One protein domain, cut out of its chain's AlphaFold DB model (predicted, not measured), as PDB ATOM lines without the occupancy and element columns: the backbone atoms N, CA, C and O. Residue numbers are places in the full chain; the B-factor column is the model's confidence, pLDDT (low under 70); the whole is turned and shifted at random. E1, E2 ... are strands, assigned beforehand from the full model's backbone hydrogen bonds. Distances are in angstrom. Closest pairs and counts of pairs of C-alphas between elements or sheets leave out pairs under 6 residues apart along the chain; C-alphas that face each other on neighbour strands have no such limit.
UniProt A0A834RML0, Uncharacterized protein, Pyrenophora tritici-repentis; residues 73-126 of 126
ATOM      1  N   ALA A  73     -78.198 109.864   6.463       74.44
ATOM      2  CA  ALA A  73     -78.786 108.546   6.665       74.44
ATOM      3  C   ALA A  73     -80.294 108.711   6.908       74.44
ATOM      4  O   ALA A  73     -80.757 108.724   8.052       74.44
ATOM      5  N   SER A  74     -81.053 108.902   5.828       72.50
ATOM      6  CA  SER A  74     -82.515 108.930   5.853       72.50
ATOM      7  C   SER A  74     -83.070 107.725   5.101       72.50
ATOM      8  O   SER A  74     -83.206 107.722   3.885       72.50
ATOM      9  N   ALA A  75     -83.398 106.671   5.843       66.81
ATOM     10  CA  ALA A  75     -84.305 105.645   5.351       66.81
ATOM     11  C   ALA A  75     -85.736 106.016   5.780       66.81
ATOM     12  O   ALA A  75     -85.956 106.459   6.916       66.81
ATOM     13  N   SER A  76     -86.705 105.909   4.866       63.53
ATOM     14  CA  SER A  76     -88.107 106.149   5.211       63.53
ATOM     15  C   SER A  76     -88.610 104.997   6.083       63.53
ATOM     16  O   SER A  76     -88.205 103.853   5.902       63.53
ATOM     17  N   ALA A  77     -89.520 105.260   7.025       58.41
ATOM     18  CA  ALA A  77     -90.085 104.204   7.876       58.41
ATOM     19  C   ALA A  77     -90.772 103.070   7.081       58.41
ATOM     20  O   ALA A  77     -91.020 102.010   7.646       58.41
ATOM     21  N   GLN A  78     -91.081 103.309   5.801       57.66
ATOM     22  CA  GLN A  78     -91.672 102.349   4.872       57.66
ATOM     23  C   GLN A  78     -90.600 101.473   4.198       57.66
ATOM     24  O   GLN A  78     -90.824 100.278   4.061       57.66
ATOM     25  N   ASP A  79     -89.421 102.024   3.877       57.81
ATOM     26  CA  ASP A  79     -88.289 101.280   3.278       57.81
ATOM     27  C   ASP A  79     -87.512 100.430   4.301       57.81
ATOM     28  O   ASP A  79     -86.707  99.573   3.950       57.81
ATOM     29  N   ILE A  80     -87.718 100.706   5.589       56.38
ATOM     30  CA  ILE A  80     -87.019 100.073   6.712       56.38
ATOM     31  C   ILE A  80     -87.662  98.724   7.116       56.38
ATOM     32  O   ILE A  80     -87.057  97.918   7.827       56.38
ATOM     33  N   ALA A  81     -88.890  98.458   6.676       53.38
ATOM     34  CA  ALA A  81     -89.679  97.314   7.112       53.38
ATOM     35  C   ALA A  81     -89.692  96.204   6.053       53.38
ATOM     36  O   ALA A  81     -90.643  96.129   5.287       53.38
ATOM     37  N   GLU A  82     -88.684  95.322   6.008       53.22
ATOM     38  CA  GLU A  82     -88.879  94.092   5.211       53.22
ATOM     39  C   GLU A  82     -88.122  92.816   5.619       53.22
ATOM     40  O   GLU A  82     -88.500  91.749   5.155       53.22
ATOM     41  N   TYR A  83     -87.111  92.830   6.501       55.31
ATOM     42  CA  TYR A  83     -86.264  91.621   6.643       55.31
ATOM     43  C   TYR A  83     -86.077  91.034   8.046       55.31
ATOM     44  O   TYR A  83     -85.411  90.009   8.169       55.31
ATOM     45  N   LEU A  84     -86.629  91.641   9.101       61.00
ATOM     46  CA  LEU A  84     -86.332  91.214  10.481       61.00
ATOM     47  C   LEU A  84     -87.529  90.642  11.249       61.00
ATOM     48  O   LEU A  84     -87.318  89.942  12.238       61.00
ATOM     49  N   SER A  85     -88.766  90.887  10.811       64.31
ATOM     50  CA  SER A  85     -89.950  90.320  11.465       64.31
ATOM     51  C   SER A  85     -91.202  90.398  10.597       64.31
ATOM     52  O   SER A  85     -91.427  91.416   9.948       64.31
ATOM     53  N   ASP A  86     -92.081  89.406  10.733       70.06
ATOM     54  CA  ASP A  86     -93.447  89.420  10.188       70.06
ATOM     55  C   ASP A  86     -94.406  90.361  10.957       70.06
ATOM     56  O   ASP A  86     -95.590  90.454  10.632       70.06
ATOM     57  N   ASP A  87     -93.923  91.052  11.998       71.31
ATOM     58  CA  ASP A  87     -94.713  91.998  12.786       71.31
ATOM     59  C   ASP A  87     -94.851  93.349  12.048       71.31
ATOM     60  O   ASP A  87     -93.860  94.068  11.886       71.31
ATOM     61  N   PRO A  88     -96.072  93.762  11.649       65.94
ATOM     62  CA  PRO A  88     -96.304  95.025  10.943       65.94
ATOM     63  C   PRO A  88     -96.018  96.278  11.796       65.94
ATOM     64  O   PRO A  88     -95.953  97.399  11.275       65.94
ATOM     65  N   THR A  89     -95.855  96.120  13.113       70.25
ATOM     66  CA  THR A  89     -95.479  97.200  14.036       70.25
ATOM     67  C   THR A  89     -93.974  97.323  14.244       70.25
ATOM     68  O   THR A  89     -93.523  98.331  14.799       70.25
ATOM     69  N   TYR A  90     -93.185  96.367  13.745       68.56
ATOM     70  CA  TYR A  90     -91.738  96.426  13.840       68.56
ATOM     71  C   TYR A  90     -91.184  97.646  13.102       68.56
ATOM     72  O   TYR A  90     -91.649  98.074  12.037       68.56
ATOM     73  N   ARG A  91     -90.174  98.245  13.718       67.69
ATOM     74  CA  ARG A  91     -89.370  99.327  13.163       67.69
ATOM     75  C   ARG A  91     -87.927  98.892  13.363       67.69
ATOM     76  O   ARG A  91     -87.562  98.581  14.496       67.69
ATOM     77  N   ASP A  92     -87.134  98.851  12.291       69.12
ATOM     78  CA  ASP A  92     -85.701  98.549  12.412       69.12
ATOM     79  C   ASP A  92     -85.093  99.541  13.416       69.12
ATOM     80  O   ASP A  92     -85.381 100.750  13.345       69.12
ATOM     81  N   PRO A  93     -84.312  99.066  14.395       73.12
ATOM     82  CA  PRO A  93     -83.633  99.948  15.320       73.12
ATOM     83  C   PRO A  93     -82.763 100.975  14.587       73.12
ATOM     84  O   PRO A  93     -82.185 100.728  13.531       73.12
ATOM     85  N   LEU A  94     -82.623 102.148  15.211       79.19
ATOM     86  CA  LEU A  94     -81.766 103.240  14.736       79.19
ATOM     87  C   LEU A  94     -80.350 102.757  14.369       79.19
ATOM     88  O   LEU A  94     -79.740 103.280  13.439       79.19
ATOM     89  N   PHE A  95     -79.853 101.777  15.118       83.19
ATOM     90  CA  PHE A  95     -78.588 101.098  14.919       83.19
ATOM     91  C   PHE A  95     -78.835  99.587  14.964       83.19
ATOM     92  O   PHE A  95     -79.387  99.084  15.943       83.19
ATOM     93  N   PHE A  96     -78.414  98.879  13.922       84.69
ATOM     94  CA  PHE A  96     -78.566  97.435  13.780       84.69
ATOM     95  C   PHE A  96     -77.204  96.796  13.518       84.69
ATOM     96  O   PHE A  96     -76.433  97.289  12.696       84.69
ATOM     97  N   GLY A  97     -76.924  95.681  14.185       88.38
ATOM     98  CA  GLY A  97     -75.727  94.880  13.960       88.38
ATOM     99  C   GLY A  97     -76.099  93.424  13.728       88.38
ATOM    100  O   GLY A  97     -76.862  92.851  14.503       88.38
ATOM    101  N   SER A  98     -75.535  92.823  12.689       89.12
ATOM    102  CA  SER A  98     -75.578  91.377  12.456       89.12
ATOM    103  C   SER A  98     -74.164  90.824  12.467       89.12
ATOM    104  O   SER A  98     -73.252  91.461  11.949       89.12
ATOM    105  N   SER A  99     -73.986  89.630  13.020       92.81
ATOM    106  CA  SER A  99     -72.731  88.887  12.967       92.81
ATOM    107  C   SER A  99     -73.030  87.459  12.544       92.81
ATOM    108  O   SER A  99     -74.036  86.895  12.968       92.81
ATOM    109  N   ASP A 100     -72.158  86.897  11.718       94.44
ATOM    110  CA  ASP A 100     -72.213  85.506  11.288       94.44
ATOM    111  C   ASP A 100     -70.812  84.884  11.333       94.44
ATOM    112  O   ASP A 100     -69.800  85.588  11.246       94.44
ATOM    113  N   ALA A 101     -70.741  83.568  11.501       94.44
ATOM    114  CA  ALA A 101     -69.485  82.833  11.520       94.44
ATOM    115  C   ALA A 101     -69.664  81.411  10.988       94.44
ATOM    116  O   ALA A 101     -70.605  80.706  11.347       94.44
ATOM    117  N   SER A 102     -68.701  80.963  10.186       95.25
ATOM    118  CA  SER A 102     -68.631  79.599   9.667       95.25
ATOM    119  C   SER A 102     -67.463  78.860  10.315       95.25
ATOM    120  O   SER A 102     -66.316  79.298  10.258       95.25
ATOM    121  N   TYR A 103     -67.747  77.737  10.980       93.62
ATOM    122  CA  TYR A 103     -66.724  76.968  11.685       93.62
ATOM    123  C   TYR A 103     -65.910  76.097  10.724       93.62
ATOM    124  O   TYR A 103     -66.451  75.180  10.102       93.62
ATOM    125  N   ALA A 104     -64.596  76.327  10.698       92.12
ATOM    126  CA  ALA A 104     -63.627  75.535   9.950       92.12
ATOM    127  C   ALA A 104     -64.012  75.328   8.469       92.12
ATOM    128  O   ALA A 104     -63.955  74.215   7.943       92.12
ATOM    129  N   ASP A 105     -64.440  76.401   7.815       91.44
ATOM    130  CA  ASP A 105     -64.867  76.448   6.419       91.44
ATOM    131  C   ASP A 105     -63.696  76.466   5.425       91.44
ATOM    132  O   ASP A 105     -63.868  76.035   4.287       91.44
ATOM    133  N   GLU A 106     -62.495  76.870   5.854       92.31
ATOM    134  CA  GLU A 106     -61.274  76.770   5.044       92.31
ATOM    135  C   GLU A 106     -60.780  75.303   4.973       92.31
ATOM    136  O   GLU A 106     -60.331  74.766   5.998       92.31
ATOM    137  N   PRO A 107     -60.813  74.641   3.798       88.00
ATOM    138  CA  PRO A 107     -60.576  73.198   3.678       88.00
ATOM    139  C   PRO A 107     -59.177  72.756   4.117       88.00
ATOM    140  O   PRO A 107     -59.032  71.715   4.755       88.00
ATOM    141  N   GLU A 108     -58.157  73.560   3.816       92.06
ATOM    142  CA  GLU A 108     -56.751  73.186   4.017       92.06
ATOM    143  C   GLU A 108     -56.282  73.395   5.459       92.06
ATOM    144  O   GLU A 108     -55.519  72.608   6.014       92.06
ATOM    145  N   THR A 109     -56.731  74.480   6.090       91.31
ATOM    146  CA  THR A 109     -56.207  74.909   7.399       91.31
ATOM    147  C   THR A 109     -57.218  74.786   8.531       91.31
ATOM    148  O   THR A 109     -56.873  75.078   9.678       91.31
ATOM    149  N   ARG A 110     -58.457  74.360   8.228       91.31
ATOM    150  CA  ARG A 110     -59.589  74.266   9.171       91.31
ATOM    151  C   ARG A 110     -59.826  75.568   9.942       91.31
ATOM    152  O   ARG A 110     -60.298  75.550  11.077       91.31
ATOM    153  N   ARG A 111     -59.485  76.705   9.330       91.50
ATOM    154  CA  ARG A 111     -59.752  78.032   9.885       91.50
ATOM    155  C   ARG A 111     -61.225  78.363   9.714       91.50
ATOM    156  O   ARG A 111     -61.813  78.016   8.699       91.50
ATOM    157  N   SER A 112     -61.779  79.016  10.725       94.06
ATOM    158  CA  SER A 112     -63.128  79.567  10.696       94.06
ATOM    159  C   SER A 112     -63.106  80.977  10.114       94.06
ATOM    160  O   SER A 112     -62.202  81.758  10.434       94.06
ATOM    161  N   SER A 113     -64.114  81.318   9.324       92.00
ATOM    162  CA  SER A 113     -64.405  82.685   8.906       92.00
ATOM    163  C   SER A 113     -65.489  83.308   9.789       92.00
ATOM    164  O   SER A 113     -66.371  82.631  10.319       92.00
ATOM    165  N   GLN A 114     -65.398  84.620   9.991       93.75
ATOM    166  CA  GLN A 114     -66.411  85.406  10.692       93.75
ATOM    167  C   GLN A 114     -66.634  86.719   9.948       93.75
ATOM    168  O   GLN A 114     -65.709  87.257   9.334       93.75
ATOM    169  N   GLY A 115     -67.852  87.237  10.034       90.75
ATOM    170  CA  GLY A 115     -68.254  88.504   9.450       90.75
ATOM    171  C   GLY A 115     -69.231  89.237  10.356       90.75
ATOM    172  O   GLY A 115     -69.929  88.645  11.182       90.75
ATOM    173  N   TYR A 116     -69.271  90.549  10.199       92.12
ATOM    174  CA  TYR A 116     -70.271  91.403  10.816       92.12
ATOM    175  C   TYR A 116     -70.698  92.477   9.822       92.12
ATOM    176  O   TYR A 116     -70.001  92.732   8.843       92.12
ATOM    177  N   ALA A 117     -71.864  93.062  10.071       88.81
ATOM    178  CA  ALA A 117     -72.349  94.229   9.361       88.81
ATOM    179  C   ALA A 117     -73.098  95.140  10.336       88.81
ATOM    180  O   ALA A 117     -73.978  94.674  11.070       88.81
ATOM    181  N   PHE A 118     -72.774  96.428  10.321       87.31
ATOM    182  CA  PHE A 118     -73.433  97.468  11.100       87.31
ATOM    183  C   PHE A 118     -74.178  98.435  10.180       87.31
ATOM    184  O   PHE A 118     -73.668  98.906   9.161       87.31
ATOM    185  N   LYS A 119     -75.413  98.761  10.559       83.81
ATOM    186  CA  LYS A 119     -76.292  99.699   9.860       83.81
ATOM    187  C   LYS A 119     -76.768 100.787  10.818       83.81
ATOM    188  O   LYS A 119     -77.148 100.498  11.948       83.81
ATOM    189  N   PHE A 120     -76.804 102.030  10.352       82.50
ATOM    190  CA  PHE A 120     -77.389 103.170  11.058       82.50
ATOM    191  C   PHE A 120     -78.453 103.825  10.177       82.50
ATOM    192  O   PHE A 120     -78.140 104.282   9.081       82.50
ATOM    193  N   ARG A 121     -79.714 103.863  10.628       78.31
ATOM    194  CA  ARG A 121     -80.865 104.351   9.833       78.31
ATOM    195  C   ARG A 121     -80.890 103.780   8.404       78.31
ATOM    196  O   ARG A 121     -81.072 104.522   7.443       78.31
ATOM    197  N   GLY A 122     -80.641 102.478   8.261       75.69
ATOM    198  CA  GLY A 122     -80.585 101.784   6.966       75.69
ATOM    199  C   GLY A 122     -79.284 101.964   6.166       75.69
ATOM    200  O   GLY A 122     -79.038 101.193   5.241       75.69
ATOM    201  N   LEU A 123     -78.410 102.908   6.528       79.06
ATOM    202  CA  LEU A 123     -77.099 103.081   5.899       79.06
ATOM    203  C   LEU A 123     -76.094 102.071   6.469       79.06
ATOM    204  O   LEU A 123     -75.892 102.041   7.680       79.06
ATOM    205  N   MET A 124     -75.431 101.284   5.615       80.00
ATOM    206  CA  MET A 124     -74.303 100.443   6.040       80.00
ATOM    207  C   MET A 124     -73.109 101.313   6.433       80.00
ATOM    208  O   MET A 124     -72.688 102.177   5.659       80.00
ATOM    209  N   ILE A 125     -72.583 101.080   7.632       80.62
ATOM    210  CA  ILE A 125     -71.463 101.832   8.208       80.62
ATOM    211  C   ILE A 125     -70.235 100.960   8.501       80.62
ATOM    212  O   ILE A 125     -69.157 101.529   8.655       80.62
ATOM    213  N   ASP A 126     -70.382  99.629   8.522       75.06
ATOM    214  CA  ASP A 126     -69.288  98.644   8.584       75.06
ATOM    215  C   ASP A 126     -69.764  97.282   8.051       75.06
ATOM    216  O   ASP A 126     -70.942  96.949   8.332       75.06
TER     217      ASP A 126
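Overview. This is residues 73 to 126 of the 126 residues of an uncharacterized protein of Pyrenophora tritici-repentis (UniProt A0A834RML0). Little of this domain is regular structure: it is a long, narrow hairpin of two strands, E1 and E2, with the unnamed stretch of residues 73 to 94 looped at one end. A short return of the chain, residues 123 to 124, pairs with residues 119 to 120 of E2. The printed part has 54 residues, 16 of them in E1 then E2; it is all strand, antiparallel. The whole is flat, 46 by 24 by 12 A, and only just extended, close to loose, with a radius of gyration of the C-alphas of 15.4 A.

Arrangement. Strand E1, residues 95 to 102, and strand E2, residues 113 to 120, form an antiparallel hairpin at 170 degrees between directions. The C-alphas of Ser 99 and Tyr 116 face each other, 4.1 A apart. N 98 and O 117, 2.9 A, and N 115 and O 100, 2.8 A, are within hydrogen-bond range.

Along the chain. E1 begins at C-alpha 95 (-78.588, 101.098, 14.919), and E2 ends at C-alpha 120 (-77.389, 103.170, 11.058). Each strand measures 24.3 A from first to last C-alpha.

Size, cuts and confidence. The C-alphas farthest apart, of Thr 89 and Glu 108, are 46.7 A apart. The printed part has no cut, and the link from E1 to E2 is short. Confidence is under 70 at residues 75 to 85, 88 and 90 to 92.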